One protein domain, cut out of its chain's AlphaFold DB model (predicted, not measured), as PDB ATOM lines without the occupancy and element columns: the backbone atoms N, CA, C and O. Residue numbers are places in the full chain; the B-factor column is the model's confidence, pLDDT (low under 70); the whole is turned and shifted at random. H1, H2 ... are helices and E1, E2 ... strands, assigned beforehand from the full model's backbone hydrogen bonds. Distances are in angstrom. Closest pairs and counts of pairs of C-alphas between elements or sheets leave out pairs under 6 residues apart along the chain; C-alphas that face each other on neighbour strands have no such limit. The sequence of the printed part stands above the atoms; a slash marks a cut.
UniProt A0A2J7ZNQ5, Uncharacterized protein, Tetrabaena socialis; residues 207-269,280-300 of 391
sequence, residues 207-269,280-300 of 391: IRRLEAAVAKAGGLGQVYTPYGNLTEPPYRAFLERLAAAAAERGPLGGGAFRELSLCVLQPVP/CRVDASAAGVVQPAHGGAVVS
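This is residues 207 to 269 and 280 to 300 of the 391 residues of an uncharacterized protein of Tetrabaena socialis (UniProt A0A2J7ZNQ5). Two helices, H1 and H2, lie side by side and run the same way, with H1 packed beside the E1 edge of a twisted sheet of four strands and H2 only grazing that sheet. The hairpin of E3 and E4 makes the other edge, and short H3 leads from H2 back into E2. The printed part has 84 residues, with three named helices and four named strands in the order H1 E1 H2 H3 E2 E3 E4; the sheet's order is E1 E2 E4 E3, mixed, and the class is mixed, helices and strands. It is compact, with a radius of gyration of the C-alphas of 11.8 A, and rounded, spanning 32 by 26 by 22 A.

Find C-alpha 207 at (-16.369, -50.527, -0.375), where H1 begins; it covers residues 207 to 218 and is 15.8 A long. E1 follows, residues 220 to 224, 10.9 A. From C-alpha 233 at (-25.695, -46.520, -2.499), H2 runs 24.4 A to residue 249. Next come H3, residues 252 to 255, and E2, residues 257 to 264, 15.6 A long, which bends by 70 degrees at residue 260. Beyond the cut, look for E3, residues 280 to 282, and E4, residues 289 to 292, which ends at (-26.017, -40.927, 10.510).

Start at E1 and E2, which are parallel at 14 degrees; N 221 and O 260 are 2.8 A apart, within hydrogen-bond range. E1, H2 H3, E2 form a strand-helix-strand unit, two parallel neighbour strands with helices between, and its crossover is left-handed. E2 and E4 are parallel at 56 degrees, with N 290 and O 263 at 2.8 A. The hairpin E3 and E4 is antiparallel at 168 degrees, with N 291 and O 281 at 3.0 A. The sheet is twisted, its C-alphas lying up to 4.1 A off the best plane. H1 is on the sheet at a height of 4.6 A, only just over none of the strands, with 2 of its C-alphas falling on E1; the closest C-alphas of H1 and E1, those of Ala 215 and Gln 222, are 5.3 A apart. H1 and H2 touch at a shallow tilt of 26 degrees, the same way, with the closest C-alphas, Val 214 and Ala 243, 5.1 A apart. H2 only grazes the sheet with its residues 235 to 239. H3 also only grazes it, and is close but not clearly touching H1, the closest C-alphas being those of Gly 218 and Leu 252, 5.2 A apart. In H1 and H2 every O i to N i+4 pair is within hydrogen-bond range; H3 is too short for such a pair.

The C-alphas farthest apart are those of Gly 254 and Pro 269, 32.9 A. Residues 270 to 279 are not printed, and C-alphas 269 and 280 are 14.0 A apart across this cut. Of the links printed whole, none is long. The mean pLDDT of the printed part is 82.1, and residues 280 to 299 of this model are under 70.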
ATOM      1  N   ILE A 207     -15.815 -51.128  -1.594       96.69
ATOM      2  CA  ILE A 207     -16.369 -50.527  -0.375       96.69
ATOM      3  C   ILE A 207     -15.488 -50.839   0.839       96.69
ATOM      4  O   ILE A 207     -15.177 -49.925   1.593       96.69
ATOM      5  N   ARG A 208     -14.984 -52.070   0.996       96.75
ATOM      6  CA  ARG A 208     -14.055 -52.423   2.093       96.75
ATOM      7  C   ARG A 208     -12.738 -51.648   2.032       96.75
ATOM      8  O   ARG A 208     -12.218 -51.215   3.060       96.75
ATOM      9  N   ARG A 209     -12.194 -51.426   0.830       97.69
ATOM     10  CA  ARG A 209     -11.013 -50.563   0.646       97.69
ATOM     11  C   ARG A 209     -11.320 -49.119   1.027       97.69
ATOM     12  O   ARG A 209     -10.482 -48.474   1.653       97.69
ATOM     13  N   LEU A 210     -12.509 -48.629   0.677       97.00
ATOM     14  CA  LEU A 210     -12.954 -47.292   1.047       97.00
ATOM     15  C   LEU A 210     -13.149 -47.159   2.565       97.00
ATOM     16  O   LEU A 210     -12.661 -46.193   3.137       97.00
ATOM     17  N   GLU A 211     -13.758 -48.142   3.232       97.38
ATOM     18  CA  GLU A 211     -13.863 -48.209   4.699       97.38
ATOM     19  C   GLU A 211     -12.488 -48.103   5.368       97.38
ATOM     20  O   GLU A 211     -12.288 -47.265   6.247       97.38
ATOM     21  N   ALA A 212     -11.514 -48.901   4.919       97.44
ATOM     22  CA  ALA A 212     -10.151 -48.866   5.446       97.44
ATOM     23  C   ALA A 212      -9.453 -47.519   5.184       97.44
ATOM     24  O   ALA A 212      -8.765 -46.991   6.062       97.44
ATOM     25  N   ALA A 213      -9.638 -46.938   3.994       97.12
ATOM     26  CA  ALA A 213      -9.080 -45.633   3.650       97.12
ATOM     27  C   ALA A 213      -9.679 -44.514   4.515       97.12
ATOM     28  O   ALA A 213      -8.939 -43.685   5.043       97.12
ATOM     29  N   VAL A 214     -10.999 -44.528   4.709       96.56
ATOM     30  CA  VAL A 214     -11.727 -43.586   5.564       96.56
ATOM     31  C   VAL A 214     -11.317 -43.745   7.021       96.56
ATOM     32  O   VAL A 214     -11.040 -42.744   7.673       96.56
ATOM     33  N   ALA A 215     -11.214 -44.975   7.531       95.94
ATOM     34  CA  ALA A 215     -10.762 -45.226   8.895       95.94
ATOM     35  C   ALA A 215      -9.358 -44.648   9.120       95.94
ATOM     36  O   ALA A 215      -9.134 -43.880  10.056       95.94
ATOM     37  N   LYS A 216      -8.431 -44.920   8.194       96.12
ATOM     38  CA  LYS A 216      -7.065 -44.391   8.243       96.12
ATOM     39  C   LYS A 216      -7.029 -42.861   8.176       96.12
ATOM     40  O   LYS A 216      -6.330 -42.245   8.979       96.12
ATOM     41  N   ALA A 217      -7.758 -42.253   7.239       95.00
ATOM     42  CA  ALA A 217      -7.786 -40.801   7.053       95.00
ATOM     43  C   ALA A 217      -8.458 -40.080   8.232       95.00
ATOM     44  O   ALA A 217      -7.952 -39.072   8.715       95.00
ATOM     45  N   GLY A 218      -9.563 -40.633   8.732       93.88
ATOM     46  CA  GLY A 218     -10.305 -40.117   9.879       93.88
ATOM     47  C   GLY A 218      -9.630 -40.382  11.225       93.88
ATOM     48  O   GLY A 218     -10.071 -39.831  12.229       93.88
ATOM     49  N   GLY A 219      -8.568 -41.193  11.270       93.88
ATOM     50  CA  GLY A 219      -7.918 -41.592  12.516       93.88
ATOM     51  C   GLY A 219      -8.819 -42.451  13.404       93.88
ATOM     52  O   GLY A 219      -8.791 -42.276  14.617       93.88
ATOM     53  N   LEU A 220      -9.613 -43.336  12.796       93.62
ATOM     54  CA  LEU A 220     -10.486 -44.325  13.431       93.62
ATOM     55  C   LEU A 220      -9.826 -45.711  13.402       93.62
ATOM     56  O   LEU A 220      -8.974 -45.978  12.553       93.62
ATOM     57  N   GLY A 221     -10.239 -46.603  14.301       91.31
ATOM     58  CA  GLY A 221      -9.803 -48.004  14.287       91.31
ATOM     59  C   GLY A 221     -10.440 -48.795  13.149       91.31
ATOM     60  O   GLY A 221      -9.758 -49.520  12.429       91.31
ATOM     61  N   GLN A 222     -11.745 -48.610  12.945       94.75
ATOM     62  CA  GLN A 222     -12.499 -49.261  11.876       94.75
ATOM     63  C   GLN A 222     -13.722 -48.423  11.502       94.75
ATOM     64  O   GLN A 222     -14.287 -47.742  12.351       94.75
ATOM     65  N   VAL A 223     -14.169 -48.508  10.250       95.31
ATOM     66  CA  VAL A 223     -15.512 -48.083   9.828       95.31
ATOM     67  C   VAL A 223     -16.194 -49.294   9.209       95.31
ATOM     68  O   VAL A 223     -15.566 -50.004   8.428       95.31
ATOM     69  N   TYR A 224     -17.436 -49.574   9.588       95.00
ATOM     70  CA  TYR A 224     -18.180 -50.712   9.057       95.00
ATOM     71  C   TYR A 224     -19.686 -50.456   9.066       95.00
ATOM     72  O   TYR A 224     -20.174 -49.538   9.714       95.00
ATOM     73  N   THR A 225     -20.436 -51.300   8.366       93.88
ATOM     74  CA  THR A 225     -21.902 -51.340   8.394       93.88
ATOM     75  C   THR A 225     -22.376 -52.797   8.452       93.88
ATOM     76  O   THR A 225     -21.619 -53.689   8.039       93.88
ATOM     77  N   PRO A 226     -23.593 -53.091   8.957       91.44
ATOM     78  CA  PRO A 226     -24.182 -54.421   8.840       91.44
ATOM     79  C   PRO A 226     -24.226 -54.898   7.384       91.44
ATOM     80  O   PRO A 226     -24.470 -54.107   6.475       91.44
ATOM     81  N   TYR A 227     -24.037 -56.200   7.156       87.56
ATOM     82  CA  TYR A 227     -23.902 -56.772   5.809       87.56
ATOM     83  C   TYR A 227     -25.046 -56.416   4.850       87.56
ATOM     84  O   TYR A 227     -24.782 -56.140   3.683       87.56
ATOM     85  N   GLY A 228     -26.286 -56.341   5.344       87.81
ATOM     86  CA  GLY A 228     -27.447 -55.957   4.535       87.81
ATOM     87  C   GLY A 228     -27.368 -54.546   3.937       87.81
ATOM     88  O   GLY A 228     -28.036 -54.279   2.944       87.81
ATOM     89  N   ASN A 229     -26.522 -53.676   4.495       89.75
ATOM     90  CA  ASN A 229     -26.371 -52.279   4.088       89.75
ATOM     91  C   ASN A 229     -25.093 -52.016   3.285       89.75
ATOM     92  O   ASN A 229     -24.903 -50.911   2.778       89.75
ATOM     93  N   LEU A 230     -24.196 -53.001   3.188       92.25
ATOM     94  CA  LEU A 230     -22.849 -52.796   2.661       92.25
ATOM     95  C   LEU A 230     -22.862 -52.302   1.217       92.25
ATOM     96  O   LEU A 230     -22.056 -51.457   0.855       92.25
ATOM     97  N   THR A 231     -23.778 -52.819   0.404       90.44
ATOM     98  CA  THR A 231     -23.864 -52.530  -1.033       90.44
ATOM     99  C   THR A 231     -24.853 -51.415  -1.357       90.44
ATOM    100  O   THR A 231     -25.089 -51.121  -2.527       90.44
ATOM    101  N   GLU A 232     -25.443 -50.793  -0.339       91.75
ATOM    102  CA  GLU A 232     -26.464 -49.769  -0.518       91.75
ATOM    103  C   GLU A 232     -25.809 -48.436  -0.935       91.75
ATOM    104  O   GLU A 232     -24.873 -47.969  -0.269       91.75
ATOM    105  N   PRO A 233     -26.286 -47.770  -2.009       91.94
ATOM    106  CA  PRO A 233     -25.695 -46.520  -2.499       91.94
ATOM    107  C   PRO A 233     -25.516 -45.419  -1.433       91.94
ATOM    108  O   PRO A 233     -24.473 -44.754  -1.442       91.94
ATOM    109  N   PRO A 234     -26.453 -45.226  -0.477       90.44
ATOM    110  CA  PRO A 234     -26.290 -44.237   0.587       90.44
ATOM    111  C   PRO A 234     -25.062 -44.468   1.474       90.44
ATOM    112  O   PRO A 234     -24.444 -43.495   1.911       90.44
ATOM    113  N   TYR A 235     -24.686 -45.728   1.723       93.31
ATOM    114  CA  TYR A 235     -23.531 -46.054   2.559       93.31
ATOM    115  C   TYR A 235     -22.222 -45.665   1.873       93.31
ATOM    116  O   TYR A 235     -21.383 -44.976   2.456       93.31
ATOM    117  N   ARG A 236     -22.079 -46.010   0.589       94.56
ATOM    118  CA  ARG A 236     -20.926 -45.584  -0.209       94.56
ATOM    119  C   ARG A 236     -20.807 -44.059  -0.262       94.56
ATOM    120  O   ARG A 236     -19.733 -43.527   0.002       94.56
ATOM    121  N   ALA A 237     -21.909 -43.357  -0.532       91.38
ATOM    122  CA  ALA A 237     -21.918 -41.895  -0.564       91.38
ATOM    123  C   ALA A 237     -21.540 -41.279   0.797       91.38
ATOM    124  O   ALA A 237     -20.893 -40.235   0.852       91.38
ATOM    125  N   PHE A 238     -21.928 -41.914   1.908       92.50
ATOM    126  CA  PHE A 238     -21.484 -41.518   3.245       92.50
ATOM    127  C   PHE A 238     -19.966 -41.661   3.410       92.50
ATOM    128  O   PHE A 238     -19.321 -40.705   3.841       92.50
ATOM    129  N   LEU A 239     -19.392 -42.805   3.027       95.38
ATOM    130  CA  LEU A 239     -17.949 -43.036   3.108       95.38
ATOM    131  C   LEU A 239     -17.159 -42.031   2.258       95.38
ATOM    132  O   LEU A 239     -16.159 -41.493   2.726       95.38
ATOM    133  N   GLU A 240     -17.621 -41.728   1.044       94.62
ATOM    134  CA  GLU A 240     -16.988 -40.742   0.155       94.62
ATOM    135  C   GLU A 240     -17.012 -39.329   0.765       94.62
ATOM    136  O   GLU A 240     -15.991 -38.637   0.765       94.62
ATOM    137  N   ARG A 241     -18.135 -38.916   1.372       92.94
ATOM    138  CA  ARG A 241     -18.215 -37.636   2.100       92.94
ATOM    139  C   ARG A 241     -17.300 -37.605   3.321       92.94
ATOM    140  O   ARG A 241     -16.654 -36.590   3.566       92.94
ATOM    141  N   LEU A 242     -17.239 -38.699   4.082       91.50
ATOM    142  CA  LEU A 242     -16.380 -38.792   5.262       91.50
ATOM    143  C   LEU A 242     -14.894 -38.762   4.873       91.50
ATOM    144  O   LEU A 242     -14.111 -38.080   5.532       91.50
ATOM    145  N   ALA A 243     -14.517 -39.422   3.772       93.12
ATOM    146  CA  ALA A 243     -13.175 -39.342   3.197       93.12
ATOM    147  C   ALA A 243     -12.809 -37.902   2.814       93.12
ATOM    148  O   ALA A 243     -11.735 -37.426   3.176       93.12
ATOM    149  N   ALA A 244     -13.707 -37.200   2.112       91.25
ATOM    150  CA  ALA A 244     -13.493 -35.814   1.702       91.25
ATOM    151  C   ALA A 244     -13.326 -34.881   2.914       91.25
ATOM    152  O   ALA A 244     -12.378 -34.101   2.967       91.25
ATOM    153  N   ALA A 245     -14.186 -35.022   3.926       89.44
ATOM    154  CA  ALA A 245     -14.094 -34.239   5.155       89.44
ATOM    155  C   ALA A 245     -12.786 -34.504   5.923       89.44
ATOM    156  O   ALA A 245     -12.176 -33.565   6.433       89.44
ATOM    157  N   ALA A 246     -12.331 -35.760   5.983       92.50
ATOM    158  CA  ALA A 246     -11.060 -36.121   6.609       92.50
ATOM    159  C   ALA A 246      -9.846 -35.582   5.831       92.50
ATOM    160  O   ALA A 246      -8.848 -35.200   6.438       92.50
ATOM    161  N   ALA A 247      -9.922 -35.512   4.500       93.25
ATOM    162  CA  ALA A 247      -8.873 -34.911   3.679       93.25
ATOM    163  C   ALA A 247      -8.781 -33.386   3.876       93.25
ATOM    164  O   ALA A 247      -7.681 -32.843   3.913       93.25
ATOM    165  N   GLU A 248      -9.920 -32.706   4.027       94.19
ATOM    166  CA  GLU A 248      -9.982 -31.254   4.227       94.19
ATOM    167  C   GLU A 248      -9.565 -30.839   5.645       94.19
ATOM    168  O   GLU A 248      -8.806 -29.889   5.825       94.19
ATOM    169  N   ARG A 249     -10.063 -31.547   6.666       94.31
ATOM    170  CA  ARG A 249      -9.940 -31.140   8.078       94.31
ATOM    171  C   ARG A 249      -8.881 -31.922   8.851       94.31
ATOM    172  O   ARG A 249      -8.582 -31.580   9.993       94.31
ATOM    173  N   GLY A 250      -8.315 -32.961   8.246       93.31
ATOM    174  CA  GLY A 250      -7.458 -33.923   8.925       93.31
ATOM    175  C   GLY A 250      -8.249 -34.963   9.735       93.31
ATOM    176  O   GLY A 250      -9.480 -35.034   9.657       93.31
ATOM    177  N   PRO A 251      -7.546 -35.803  10.516       92.50
ATOM    178  CA  PRO A 251      -8.172 -36.868  11.287       92.50
ATOM    179  C   PRO A 251      -9.091 -36.301  12.373       92.50
ATOM    180  O   PRO A 251      -8.774 -35.307  13.034       92.50
ATOM    181  N   LEU A 252     -10.213 -36.981  12.606       84.19
ATOM    182  CA  LEU A 252     -11.199 -36.604  13.613       84.19
ATOM    183  C   LEU A 252     -10.527 -36.518  14.991       84.19
ATOM    184  O   LEU A 252      -9.776 -37.412  15.388       84.19
ATOM    185  N   GLY A 253     -10.761 -35.414  15.709       83.12
ATOM    186  CA  GLY A 253     -10.175 -35.173  17.034       83.12
ATOM    187  C   GLY A 253      -8.646 -35.286  17.063       83.12
ATOM    188  O   GLY A 253      -8.092 -35.778  18.045       83.12
ATOM    189  N   GLY A 254      -7.963 -34.943  15.962       87.62
ATOM    190  CA  GLY A 254      -6.507 -35.060  15.851       87.62
ATOM    191  C   GLY A 254      -5.991 -36.505  15.849       87.62
ATOM    192  O   GLY A 254      -4.824 -36.740  16.148       87.62
ATOM    193  N   GLY A 255      -6.844 -37.489  15.543       86.75
ATOM    194  CA  GLY A 255      -6.490 -38.911  15.557       86.75
ATOM    195  C   GLY A 255      -6.598 -39.574  16.930       86.75
ATOM    196  O   GLY A 255      -6.147 -40.706  17.102       86.75
ATOM    197  N   ALA A 256      -7.233 -38.922  17.903       83.50
ATOM    198  CA  ALA A 256      -7.475 -39.487  19.230       83.50
ATOM    199  C   ALA A 256      -8.539 -40.615  19.247       83.50
ATOM    200  O   ALA A 256      -8.970 -41.046  20.319       83.50
ATOM    201  N   PHE A 257      -8.985 -41.077  18.073       84.50
ATOM    202  CA  PHE A 257     -10.020 -42.099  17.883       84.50
ATOM    203  C   PHE A 257      -9.514 -43.381  17.227       84.50
ATOM    204  O   PHE A 257     -10.322 -44.212  16.825       84.50
ATOM    205  N   ARG A 258      -8.195 -43.582  17.144       89.62
ATOM    206  CA  ARG A 258      -7.596 -44.742  16.457       89.62
ATOM    207  C   ARG A 258      -8.020 -46.098  17.016       89.62
ATOM    208  O   ARG A 258      -7.851 -47.102  16.343       89.62
ATOM    209  N   GLU A 259      -8.559 -46.132  18.229       84.69
ATOM    210  CA  GLU A 259      -9.077 -47.348  18.864       84.69
ATOM    211  C   GLU A 259     -10.605 -47.475  18.797       84.69
ATOM    212  O   GLU A 259     -11.160 -48.424  19.349       84.69
ATOM    213  N   LEU A 260     -11.304 -46.508  18.198       84.62
ATOM    214  CA  LEU A 260     -12.758 -46.538  18.077       84.62
ATOM    215  C   LEU A 260     -13.163 -47.116  16.726       84.62
ATOM    216  O   LEU A 260     -12.689 -46.677  15.675       84.62
ATOM    217  N   SER A 261     -14.082 -48.072  16.768       87.19
ATOM    218  CA  SER A 261     -14.788 -48.554  15.587       87.19
ATOM    219  C   SER A 261     -16.060 -47.736  15.391       87.19
ATOM    220  O   SER A 261     -16.744 -47.427  16.359       87.19
ATOM    221  N   LEU A 262     -16.364 -47.387  14.146       89.56
ATOM    222  CA  LEU A 262     -17.550 -46.647  13.738       89.56
ATOM    223  C   LEU A 262     -18.488 -47.590  12.982       89.56
ATOM    224  O   LEU A 262     -18.205 -47.945  11.837       89.56
ATOM    225  N   CYS A 263     -19.598 -47.986  13.602       90.56
ATOM    226  CA  CYS A 263     -20.652 -48.725  12.907       90.56
ATOM    227  C   CYS A 263     -21.681 -47.757  12.337       90.56
ATOM    228  O   CYS A 263     -22.302 -47.011  13.086       90.56
ATOM    229  N   VAL A 264     -21.879 -47.793  11.026       89.81
ATOM    230  CA  VAL A 264     -22.809 -46.941  10.293       89.81
ATOM    231  C   VAL A 264     -24.080 -47.730  10.033       89.81
ATOM    232  O   VAL A 264     -24.067 -48.728   9.310       89.81
ATOM    233  N   LEU A 265     -25.191 -47.297  10.614       86.38
ATOM    234  CA  LEU A 265     -26.493 -47.926  10.403       86.38
ATOM    235  C   LEU A 265     -27.305 -47.170   9.348       86.38
ATOM    236  O   LEU A 265     -27.082 -45.984   9.105       86.38
ATOM    237  N   GLN A 266     -28.255 -47.863   8.715       81.75
ATOM    238  CA  GLN A 266     -29.206 -47.190   7.840       81.75
ATOM    239  C   GLN A 266     -30.082 -46.227   8.652       81.75
ATOM    240  O   GLN A 266     -30.474 -46.553   9.776       81.75
ATOM    241  N   PRO A 267     -30.409 -45.056   8.085       74.56
ATOM    242  CA  PRO A 267     -31.329 -44.132   8.715       74.56
ATOM    243  C   PRO A 267     -32.700 -44.795   8.798       74.56
ATOM    244  O   PRO A 267     -33.268 -45.210   7.786       74.56
ATOM    245  N   VAL A 268     -33.218 -44.902  10.018       77.00
ATOM    246  CA  VAL A 268     -34.578 -45.380  10.244       77.00
ATOM    247  C   VAL A 268     -35.522 -44.288   9.735       77.00
ATOM    248  O   VAL A 268     -35.360 -43.130  10.130       77.00
ATOM    249  N   PRO A 269     -36.470 -44.599   8.831       77.62
ATOM    250  CA  PRO A 269     -37.426 -43.604   8.375       77.62
ATOM    251  C   PRO A 269     -38.176 -43.037   9.589       77.62
ATOM    252  O   PRO A 269     -38.566 -43.809  10.471       77.62
ATOM    253  N   CYS A 280     -26.886 -37.638  14.681       56.59
ATOM    254  CA  CYS A 280     -26.017 -38.764  14.962       56.59
ATOM    255  C   CYS A 280     -26.436 -39.335  16.314       56.59
ATOM    256  O   CYS A 280     -26.405 -38.612  17.308       56.59
ATOM    257  N   ARG A 281     -26.820 -40.612  16.377       58.19
ATOM    258  CA  ARG A 281     -27.047 -41.289  17.660       58.19
ATOM    259  C   ARG A 281     -25.911 -42.254  17.920       58.19
ATOM    260  O   ARG A 281     -25.688 -43.150  17.107       58.19
ATOM    261  N   VAL A 282     -25.208 -42.053  19.034       57.06
ATOM    262  CA  VAL A 282     -24.277 -43.060  19.532       57.06
ATOM    263  C   VAL A 282     -25.067 -44.091  20.323       57.06
ATOM    264  O   VAL A 282     -25.771 -43.731  21.268       57.06
ATOM    265  N   ASP A 283     -25.005 -45.354  19.917       55.19
ATOM    266  CA  ASP A 283     -25.664 -46.422  20.664       55.19
ATOM    267  C   ASP A 283     -24.888 -46.703  21.960       55.19
ATOM    268  O   ASP A 283     -23.740 -47.142  21.928       55.19
ATOM    269  N   ALA A 284     -25.520 -46.458  23.108       51.25
ATOM    270  CA  ALA A 284     -24.939 -46.750  24.418       51.25
ATOM    271  C   ALA A 284     -24.802 -48.264  24.677       51.25
ATOM    272  O   ALA A 284     -24.022 -48.686  25.524       51.25
ATOM    273  N   SER A 285     -25.552 -49.106  23.955       49.41
ATOM    274  CA  SER A 285     -25.486 -50.564  24.114       49.41
ATOM    275  C   SER A 285     -24.326 -51.207  23.347       49.41
ATOM    276  O   SER A 285     -23.902 -52.314  23.683       49.41
ATOM    277  N   ALA A 286     -23.775 -50.503  22.355       55.09
ATOM    278  CA  ALA A 286     -22.672 -50.962  21.529       55.09
ATOM    279  C   ALA A 286     -21.692 -49.804  21.308       55.09
ATOM    280  O   ALA A 286     -21.898 -48.941  20.455       55.09
ATOM    281  N   ALA A 287     -20.607 -49.797  22.087       49.78
ATOM    282  CA  ALA A 287     -19.562 -48.785  21.988       49.78
ATOM    283  C   ALA A 287     -19.120 -48.593  20.522       49.78
ATOM    284  O   ALA A 287     -18.539 -49.496  19.920       49.78
ATOM    285  N   GLY A 288     -19.395 -47.410  19.955       55.34
ATOM    286  CA  GLY A 288     -18.949 -47.026  18.610       55.34
ATOM    287  C   GLY A 288     -19.984 -47.110  17.478       55.34
ATOM    288  O   GLY A 288     -19.641 -46.876  16.319       55.34
ATOM    289  N   VAL A 289     -21.255 -47.405  17.749       57.69
ATOM    290  CA  VAL A 289     -22.289 -47.327  16.702       57.69
ATOM    291  C   VAL A 289     -22.758 -45.888  16.543       57.69
ATOM    292  O   VAL A 289     -23.225 -45.309  17.511       57.69
ATOM    293  N   VAL A 290     -22.669 -45.321  15.338       60.78
ATOM    294  CA  VAL A 290     -23.223 -44.004  15.000       60.78
ATOM    295  C   VAL A 290     -24.270 -44.184  13.907       60.78
ATOM    296  O   VAL A 290     -23.969 -44.639  12.805       60.78
ATOM    297  N   GLN A 291     -25.510 -43.796  14.187       56.88
ATOM    298  CA  GLN A 291     -26.544 -43.662  13.159       56.88
ATOM    299  C   GLN A 291     -26.420 -42.301  12.479       56.88
ATOM    300  O   GLN A 291     -26.788 -41.317  13.111       56.88
ATOM    301  N   PRO A 292     -25.941 -42.188  11.226       51.59
ATOM    302  CA  PRO A 292     -26.017 -40.927  10.510       51.59
ATOM    303  C   PRO A 292     -27.475 -40.655  10.126       51.59
ATOM    304  O   PRO A 292     -28.038 -41.310   9.247       51.59
ATOM    305  N   ALA A 293     -28.097 -39.656  10.734       53.06
ATOM    306  CA  ALA A 293     -29.285 -39.066  10.151       53.06
ATOM    307  C   ALA A 293     -28.907 -38.226   8.928       53.06
ATOM    308  O   ALA A 293     -27.749 -37.882   8.658       53.06
ATOM    309  N   HIS A 294     -29.928 -37.908   8.146       50.09
ATOM    310  CA  HIS A 294     -29.805 -37.077   6.965       50.09
ATOM    311  C   HIS A 294     -29.421 -35.641   7.356       50.09
ATOM    312  O   HIS A 294     -30.285 -34.804   7.584       50.09
ATOM    313  N   GLY A 295     -28.118 -35.355   7.431       51.16
ATOM    314  CA  GLY A 295     -27.606 -33.990   7.562       51.16
ATOM    315  C   GLY A 295     -26.411 -33.856   8.499       51.16
ATOM    316  O   GLY A 295     -26.589 -33.617   9.682       51.16
ATOM    317  N   GLY A 296     -25.202 -33.967   7.937       51.44
ATOM    318  CA  GLY A 296     -23.980 -33.221   8.297       51.44
ATOM    319  C   GLY A 296     -23.530 -33.038   9.757       51.44
ATOM    320  O   GLY A 296     -22.622 -32.237   9.968       51.44
ATOM    321  N   ALA A 297     -24.111 -33.701  10.755       50.84
ATOM    322  CA  ALA A 297     -23.781 -33.423  12.147       50.84
ATOM    323  C   ALA A 297     -22.391 -33.943  12.527       50.84
ATOM    324  O   ALA A 297     -22.037 -35.102  12.304       50.84
ATOM    325  N   VAL A 298     -21.605 -33.043  13.111       59.03
ATOM    326  CA  VAL A 298     -20.273 -33.313  13.646       59.03
ATOM    327  C   VAL A 298     -20.453 -33.846  15.065       59.03
ATOM    328  O   VAL A 298     -21.072 -33.173  15.885       59.03
ATOM    329  N   VAL A 299     -19.923 -35.039  15.353       64.31
ATOM    330  CA  VAL A 299     -19.870 -35.578  16.723       64.31
ATOM    331  C   VAL A 299     -19.096 -34.592  17.595       64.31
ATOM    332  O   VAL A 299     -17.967 -34.218  17.264       64.31
ATOM    333  N   SER A 300     -19.707 -34.145  18.686       73.38
ATOM    334  CA  SER A 300     -19.098 -33.168  19.581       73.38
ATOM    335  C   SER A 300     -17.969 -33.797  20.405       73.38
ATOM    336  O   SER A 300     -17.978 -34.985  20.734       73.38
TER     337      SER A 300